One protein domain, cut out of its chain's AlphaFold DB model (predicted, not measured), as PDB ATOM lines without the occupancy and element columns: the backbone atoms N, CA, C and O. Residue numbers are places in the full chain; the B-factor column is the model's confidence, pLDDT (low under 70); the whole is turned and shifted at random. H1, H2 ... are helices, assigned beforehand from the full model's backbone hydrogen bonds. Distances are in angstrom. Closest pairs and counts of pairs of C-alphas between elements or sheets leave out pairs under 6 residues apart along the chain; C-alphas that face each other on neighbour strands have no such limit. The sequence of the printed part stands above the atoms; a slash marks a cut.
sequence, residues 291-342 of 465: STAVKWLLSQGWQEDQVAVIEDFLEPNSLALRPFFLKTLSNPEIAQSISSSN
ATOM      1  N   SER A 291      44.057  -6.653  75.810       90.75
ATOM      2  CA  SER A 291      44.734  -5.636  76.622       90.75
ATOM      3  C   SER A 291      43.776  -4.825  77.498       90.75
ATOM      4  O   SER A 291      44.110  -4.526  78.643       90.75
ATOM      5  N   THR A 292      42.584  -4.491  76.999       90.44
ATOM      6  CA  THR A 292      41.544  -3.813  77.784       90.44
ATOM      7  C   THR A 292      40.968  -4.742  78.851       90.44
ATOM      8  O   THR A 292      40.823  -4.322  79.997       90.44
ATOM      9  N   ALA A 293      40.702  -6.006  78.513       91.38
ATOM     10  CA  ALA A 293      40.199  -7.005  79.452       91.38
ATOM     11  C   ALA A 293      41.186  -7.267  80.602       91.38
ATOM     12  O   ALA A 293      40.785  -7.240  81.761       91.38
ATOM     13  N   VAL A 294      42.477  -7.436  80.296       91.69
ATOM     14  CA  VAL A 294      43.540  -7.613  81.299       91.69
ATOM     15  C   VAL A 294      43.626  -6.400  82.222       91.69
ATOM     16  O   VAL A 294      43.566  -6.555  83.438       91.69
ATOM     17  N   LYS A 295      43.704  -5.184  81.662       91.50
ATOM     18  CA  LYS A 295      43.735  -3.949  82.464       91.50
ATOM     19  C   LYS A 295      42.537  -3.845  83.398       91.50
ATOM     20  O   LYS A 295      42.692  -3.437  84.545       91.50
ATOM     21  N   TRP A 296      41.360  -4.210  82.903       90.75
ATOM     22  CA  TRP A 296      40.137  -4.176  83.685       90.75
ATOM     23  C   TRP A 296      40.140  -5.236  84.796       90.75
ATOM     24  O   TRP A 296      39.876  -4.894  85.940       90.75
ATOM     25  N   LEU A 297      40.521  -6.488  84.523       90.69
ATOM     26  CA  LEU A 297      40.608  -7.532  85.557       90.69
ATOM     27  C   LEU A 297      41.585  -7.147  86.675       90.69
ATOM     28  O   LEU A 297      41.244  -7.258  87.854       90.69
ATOM     29  N   LEU A 298      42.761  -6.623  86.315       90.81
ATOM     30  CA  LEU A 298      43.741  -6.115  87.280       90.81
ATOM     31  C   LEU A 298      43.160  -4.970  88.126       90.81
ATOM     32  O   LEU A 298      43.370  -4.927  89.337       90.81
ATOM     33  N   SER A 299      42.369  -4.072  87.525       89.94
ATOM     34  CA  SER A 299      41.694  -3.001  88.270       89.94
ATOM     35  C   SER A 299      40.615  -3.521  89.226       89.94
ATOM     36  O   SER A 299      40.273  -2.828  90.179       89.94
ATOM     37  N   GLN A 300      40.092  -4.728  88.992       88.69
ATOM     38  CA  GLN A 300      39.160  -5.424  89.884       88.69
ATOM     39  C   GLN A 300      39.875  -6.292  90.942       88.69
ATOM     40  O   GLN A 300      39.222  -7.045  91.661       88.69
ATOM     41  N   GLY A 301      41.205  -6.191  91.067       87.75
ATOM     42  CA  GLY A 301      41.989  -6.854  92.117       87.75
ATOM     43  C   GLY A 301      42.620  -8.192  91.725       87.75
ATOM     44  O   GLY A 301      43.217  -8.846  92.583       87.75
ATOM     45  N   TRP A 302      42.526  -8.595  90.453       89.44
ATOM     46  CA  TRP A 302      43.269  -9.750  89.946       89.44
ATOM     47  C   TRP A 302      44.781  -9.512  89.996       89.44
ATOM     48  O   TRP A 302      45.249  -8.387  89.828       89.44
ATOM     49  N   GLN A 303      45.536 -10.590  90.192       89.81
ATOM     50  CA  GLN A 303      46.998 -10.595  90.125       89.81
ATOM     51  C   GLN A 303      47.490 -11.076  88.749       89.81
ATOM     52  O   GLN A 303      46.773 -11.774  88.029       89.81
ATOM     53  N   GLU A 304      48.710 -10.696  88.358       89.38
ATOM     54  CA  GLU A 304      49.263 -11.021  87.028       89.38
ATOM     55  C   GLU A 304      49.380 -12.533  86.778       89.38
ATOM     56  O   GLU A 304      49.104 -13.003  85.675       89.38
ATOM     57  N   ASP A 305      49.723 -13.308  87.807       87.19
ATOM     58  CA  ASP A 305      49.793 -14.771  87.758       87.19
ATOM     59  C   ASP A 305      48.414 -15.411  87.537       87.19
ATOM     60  O   ASP A 305      48.286 -16.356  86.762       87.19
ATOM     61  N   GLN A 306      47.362 -14.863  88.149       85.88
ATOM     62  CA  GLN A 306      45.979 -15.308  87.942       85.88
ATOM     63  C   GLN A 306      45.498 -15.017  86.521       85.88
ATOM     64  O   GLN A 306      44.822 -15.844  85.908       85.88
ATOM     65  N   VAL A 307      45.859 -13.853  85.978       88.00
ATOM     66  CA  VAL A 307      45.540 -13.488  84.594       88.00
ATOM     67  C   VAL A 307      46.249 -14.419  83.609       88.00
ATOM     68  O   VAL A 307      45.631 -14.834  82.630       88.00
ATOM     69  N   ALA A 308      47.500 -14.803  83.883       86.19
ATOM     70  CA  ALA A 308      48.250 -15.733  83.040       86.19
ATOM     71  C   ALA A 308      47.553 -17.102  82.905       86.19
ATOM     72  O   ALA A 308      47.560 -17.693  81.828       86.19
ATOM     73  N   VAL A 309      46.874 -17.588  83.953       83.19
ATOM     74  CA  VAL A 309      46.128 -18.865  83.916       83.19
ATOM     75  C   VAL A 309      44.947 -18.832  82.939       83.19
ATOM     76  O   VAL A 309      44.585 -19.861  82.370       83.19
ATOM     77  N   ILE A 310      44.336 -17.664  82.733       85.81
ATOM     78  CA  ILE A 310      43.183 -17.498  81.835       85.81
ATOM     79  C   ILE A 310      43.553 -16.840  80.507       85.81
ATOM     80  O   ILE A 310      42.660 -16.452  79.756       85.81
ATOM     81  N   GLU A 311      44.844 -16.702  80.208       86.19
ATOM     82  CA  GLU A 311      45.320 -15.943  79.055       86.19
ATOM     83  C   GLU A 311      44.739 -16.467  77.731       86.19
ATOM     84  O   GLU A 311      44.250 -15.671  76.927       86.19
ATOM     85  N   ASP A 312      44.677 -17.790  77.567       83.88
ATOM     86  CA  ASP A 312      44.078 -18.453  76.401       83.88
ATOM     87  C   ASP A 312      42.583 -18.122  76.237       83.88
ATOM     88  O   ASP A 312      42.054 -18.067  75.125       83.88
ATOM     89  N   PHE A 313      41.879 -17.852  77.342       84.19
ATOM     90  CA  PHE A 313      40.482 -17.415  77.321       84.19
ATOM     91  C   PHE A 313      40.336 -15.926  77.005       84.19
ATOM     92  O   PHE A 313      39.213 -15.463  76.824       84.19
ATOM     93  N   LEU A 314      41.419 -15.159  76.913       88.62
ATOM     94  CA  LEU A 314      41.389 -13.739  76.560       88.62
ATOM     95  C   LEU A 314      41.882 -13.480  75.128       88.62
ATOM     96  O   LEU A 314      42.026 -12.322  74.733       88.62
ATOM     97  N   GLU A 315      42.116 -14.531  74.341       88.00
ATOM     98  CA  GLU A 315      42.465 -14.411  72.925       88.00
ATOM     99  C   GLU A 315      41.320 -13.804  72.088       88.00
ATOM    100  O   GLU A 315      40.143 -13.888  72.467       88.00
ATOM    101  N   PRO A 316      41.626 -13.174  70.935       83.19
ATOM    102  CA  PRO A 316      40.616 -12.611  70.045       83.19
ATOM    103  C   PRO A 316      39.508 -13.618  69.710       83.19
ATOM    104  O   PRO A 316      39.764 -14.798  69.493       83.19
ATOM    105  N   ASN A 317      38.265 -13.133  69.644       79.00
ATOM    106  CA  ASN A 317      37.041 -13.931  69.455       79.00
ATOM    107  C   ASN A 317      36.683 -14.882  70.605       79.00
ATOM    108  O   ASN A 317      35.648 -15.547  70.527       79.00
ATOM    109  N   SER A 318      37.462 -14.919  71.688       86.12
ATOM    110  CA  SER A 318      37.092 -15.711  72.851       86.12
ATOM    111  C   SER A 318      35.767 -15.245  73.446       86.12
ATOM    112  O   SER A 318      35.483 -14.052  73.599       86.12
ATOM    113  N   LEU A 319      34.977 -16.230  73.864       84.50
ATOM    114  CA  LEU A 319      33.759 -16.020  74.618       84.50
ATOM    115  C   LEU A 319      34.006 -15.148  75.861       84.50
ATOM    116  O   LEU A 319      33.201 -14.258  76.133       84.50
ATOM    117  N   ALA A 320      35.102 -15.369  76.594       88.00
ATOM    118  CA  ALA A 320      35.313 -14.735  77.895       88.00
ATOM    119  C   ALA A 320      35.566 -13.224  77.807       88.00
ATOM    120  O   ALA A 320      35.326 -12.523  78.785       88.00
ATOM    121  N   LEU A 321      35.959 -12.705  76.635       90.31
ATOM    122  CA  LEU A 321      36.124 -11.266  76.419       90.31
ATOM    123  C   LEU A 321      34.802 -10.499  76.484       90.31
ATOM    124  O   LEU A 321      34.813  -9.279  76.604       90.31
ATOM    125  N   ARG A 322      33.641 -11.159  76.415       90.12
ATOM    126  CA  ARG A 322      32.371 -10.432  76.522       90.12
ATOM    127  C   ARG A 322      32.259  -9.766  77.897       90.12
ATOM    128  O   ARG A 322      32.485 -10.439  78.904       90.12
ATOM    129  N   PRO A 323      31.784  -8.510  77.971       90.75
ATOM    130  CA  PRO A 323      31.615  -7.796  79.233       90.75
ATOM    131  C   PRO A 323      30.838  -8.567  80.302       90.75
ATOM    132  O   PRO A 323      31.184  -8.493  81.477       90.75
ATOM    133  N   PHE A 324      29.824  -9.347  79.914       89.75
ATOM    134  CA  PHE A 324      29.118 -10.229  80.846       89.75
ATOM    135  C   PHE A 324      30.054 -11.223  81.550       89.75
ATOM    136  O   PHE A 324      30.011 -11.326  82.772       89.75
ATOM    137  N   PHE A 325      30.907 -11.918  80.796       90.69
ATOM    138  CA  PHE A 325      31.817 -12.921  81.347       90.69
ATOM    139  C   PHE A 325      32.992 -12.291  82.079       90.69
ATOM    140  O   PHE A 325      33.354 -12.781  83.141       90.69
ATOM    141  N   LEU A 326      33.520 -11.165  81.594       90.88
ATOM    142  CA  LEU A 326      34.507 -10.390  82.344       90.88
ATOM    143  C   LEU A 326      33.952  -9.990  83.721       90.88
ATOM    144  O   LEU A 326      34.605 -10.228  84.731       90.88
ATOM    145  N   LYS A 327      32.702  -9.515  83.800       89.38
ATOM    146  CA  LYS A 327      32.014  -9.241  85.079       89.38
ATOM    147  C   LYS A 327      31.818 -10.459  85.968       89.38
ATOM    148  O   LYS A 327      31.860 -10.333  87.187       89.38
ATOM    149  N   THR A 328      31.607 -11.633  85.388       88.81
ATOM    150  CA  THR A 328      31.620 -12.877  86.161       88.81
ATOM    151  C   THR A 328      33.015 -13.136  86.730       88.81
ATOM    152  O   THR A 328      33.146 -13.394  87.922       88.81
ATOM    153  N   LEU A 329      34.056 -13.003  85.910       88.44
ATOM    154  CA  LEU A 329      35.442 -13.236  86.311       88.44
ATOM    155  C   LEU A 329      35.946 -12.215  87.342       88.44
ATOM    156  O   LEU A 329      36.748 -12.573  88.193       88.44
ATOM    157  N   SER A 330      35.449 -10.976  87.370       86.00
ATOM    158  CA  SER A 330      35.869 -10.004  88.396       86.00
ATOM    159  C   SER A 330      35.478 -10.368  89.826       86.00
ATOM    160  O   SER A 330      35.904  -9.677  90.746       86.00
ATOM    161  N   ASN A 331      34.666 -11.406  90.052       84.44
ATOM    162  CA  ASN A 331      34.373 -11.853  91.409       84.44
ATOM    163  C   ASN A 331      35.668 -12.346  92.101       84.44
ATOM    164  O   ASN A 331      36.286 -13.298  91.610       84.44
ATOM    165  N   PRO A 332      36.058 -11.769  93.257       78.88
ATOM    166  CA  PRO A 332      37.255 -12.181  93.991       78.88
ATOM    167  C   PRO A 332      37.296 -13.675  94.349       78.88
ATOM    168  O   PRO A 332      38.371 -14.272  94.364       78.88
ATOM    169  N   GLU A 333      36.142 -14.299  94.601       80.75
ATOM    170  CA  GLU A 333      36.055 -15.736  94.905       80.75
ATOM    171  C   GLU A 333      36.466 -16.593  93.699       80.75
ATOM    172  O   GLU A 333      37.166 -17.597  93.840       80.75
ATOM    173  N   ILE A 334      36.081 -16.161  92.494       81.94
ATOM    174  CA  ILE A 334      36.438 -16.840  91.248       81.94
ATOM    175  C   ILE A 334      37.939 -16.701  90.998       81.94
ATOM    176  O   ILE A 334      38.594 -17.708  90.729       81.94
ATOM    177  N   ALA A 335      38.500 -15.501  91.174       77.12
ATOM    178  CA  ALA A 335      39.937 -15.265  91.032       77.12
ATOM    179  C   ALA A 335      40.769 -16.201  91.934       77.12
ATOM    180  O   ALA A 335      41.731 -16.815  91.476       77.12
ATOM    181  N   GLN A 336      40.357 -16.391  93.194       77.12
ATOM    182  CA  GLN A 336      41.023 -17.314  94.127       77.12
ATOM    183  C   GLN A 336      40.878 -18.790  93.722       77.12
ATOM    184  O   GLN A 336      41.817 -19.572  93.875       77.12
ATOM    185  N   SER A 337      39.718 -19.183  93.187       75.25
ATOM    186  CA  SER A 337      39.459 -20.566  92.753       75.25
ATOM    187  C   SER A 337      40.274 -20.978  91.518       75.25
ATOM    188  O   SER A 337      40.643 -22.145  91.368       75.25
ATOM    189  N   ILE A 338      40.596 -20.016  90.649       73.94
ATOM    190  CA  ILE A 338      41.309 -20.254  89.389       73.94
ATOM    191  C   ILE A 338      42.787 -20.555  89.638       73.94
ATOM    192  O   ILE A 338      43.348 -21.409  88.959       73.94
ATOM    193  N   SER A 339      43.391 -19.973  90.680       65.50
ATOM    194  CA  SER A 339      44.769 -20.278  91.097       65.50
ATOM    195  C   SER A 339      45.002 -21.756  91.457       65.50
ATOM    196  O   SER A 339      46.149 -22.181  91.555       65.50
ATOM    197  N   SER A 340      43.939 -22.546  91.663       60.22
ATOM    198  CA  SER A 340      44.010 -23.973  92.015       60.22
ATOM    199  C   SER A 340      43.354 -24.920  90.997       60.22
ATOM    200  O   SER A 340      43.321 -26.127  91.236       60.22
ATOM    201  N   SER A 341      42.847 -24.413  89.863       57.06
ATOM    202  CA  SER A 341      41.965 -25.165  88.953       57.06
ATOM    203  C   SER A 341      42.425 -25.176  87.486       57.06
ATOM    204  O   SER A 341      43.087 -24.260  87.013       57.06
ATOM    205  N   ASN A 342      42.005 -26.201  86.730       62.12
ATOM    206  CA  ASN A 342      42.271 -26.341  85.287       62.12
ATOM    207  C   ASN A 342      41.324 -25.475  84.421       62.12
ATOM    208  O   ASN A 342      40.226 -25.123  84.849       62.12
TER     209      ASN A 342
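This is residues 291 to 342 of the 465 residues of a protein of Gluconacetobacter tumulisoli (UniProt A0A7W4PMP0). Short helices set at steep angles to one another make a small rounded body with few contacts between them, in which H1, H2, H5 and H4 follow one another round a ring. H1, H2 and H3 make one side of it and H4 and H5 the other, and residues 315 to 322 pass from the one side to the other at one end. The printed part has 52 residues with five named helices, H1 to H5 in order along the chain, and no named strand; its class is all helix. It is compact, with a radius of gyration of the C-alphas of 9.9 A, and it spans 26 by 21 by 17 A.

Begin at H1, residues 291 to 299, and go on to H2, residues 304 to 309. The two only just touch, with 3 pairs of C-alphas within 8 A; the closest are those of Val 294 and Val 307, 7.0 A apart. They run opposite ways at a steep tilt of 59 degrees. Next comes H3, residues 311 to 314, which touches no helix. H2 and H3 meet only through their link; H3 is close to H1 but not clearly touching, with the C-alphas of Ala 293 and Leu 314, the closest, 7.4 A apart. Look then at H4, residues 323 to 329, which only just touches H1, with 3 pairs of C-alphas within 8 A. Their closest C-alphas, those of Ala 293 and Leu 326, are 7.2 A apart, and the helices run the same way at a steep tilt of 44 degrees. H5, residues 332 to 338, only just touches H2, also with 3 such pairs; the closest C-alphas, those of Gln 306 and Ala 335, are 6.8 A apart. H2 and H5 run the same way at a steep tilt of 51 degrees. H4 and H5 are close but not clearly touching, about perpendicular at 75 degrees, with the C-alphas of Leu 329 and Ala 335, the closest, 6.8 A apart. H1 and H5 are apart, and so are H2 and H4. In H1, H2, H4 and H5 every O i to N i+4 pair is within hydrogen-bond range; H3 is too short for such a pair.

Find C-alpha 291 at (44.734, -5.636, 76.622); from there H1 runs 12.3 A to C-alpha 299 at (41.694, -3.001, 88.270). H2 measures 9.0 A, H3 5.2 A and H4 9.7 A from first to last C-alpha. H5 runs 10.1 A and ends at C-alpha 338, at (41.309, -20.254, 89.389).

The two C-alphas farthest apart, those of Asn 317 and Ser 340, are 25.7 A apart. The printed part has no cut. The link from H3 to H4 is short, the other three are tight. The mean pLDDT of the printed part is 84.6, and residues 339 to 342 are under 70.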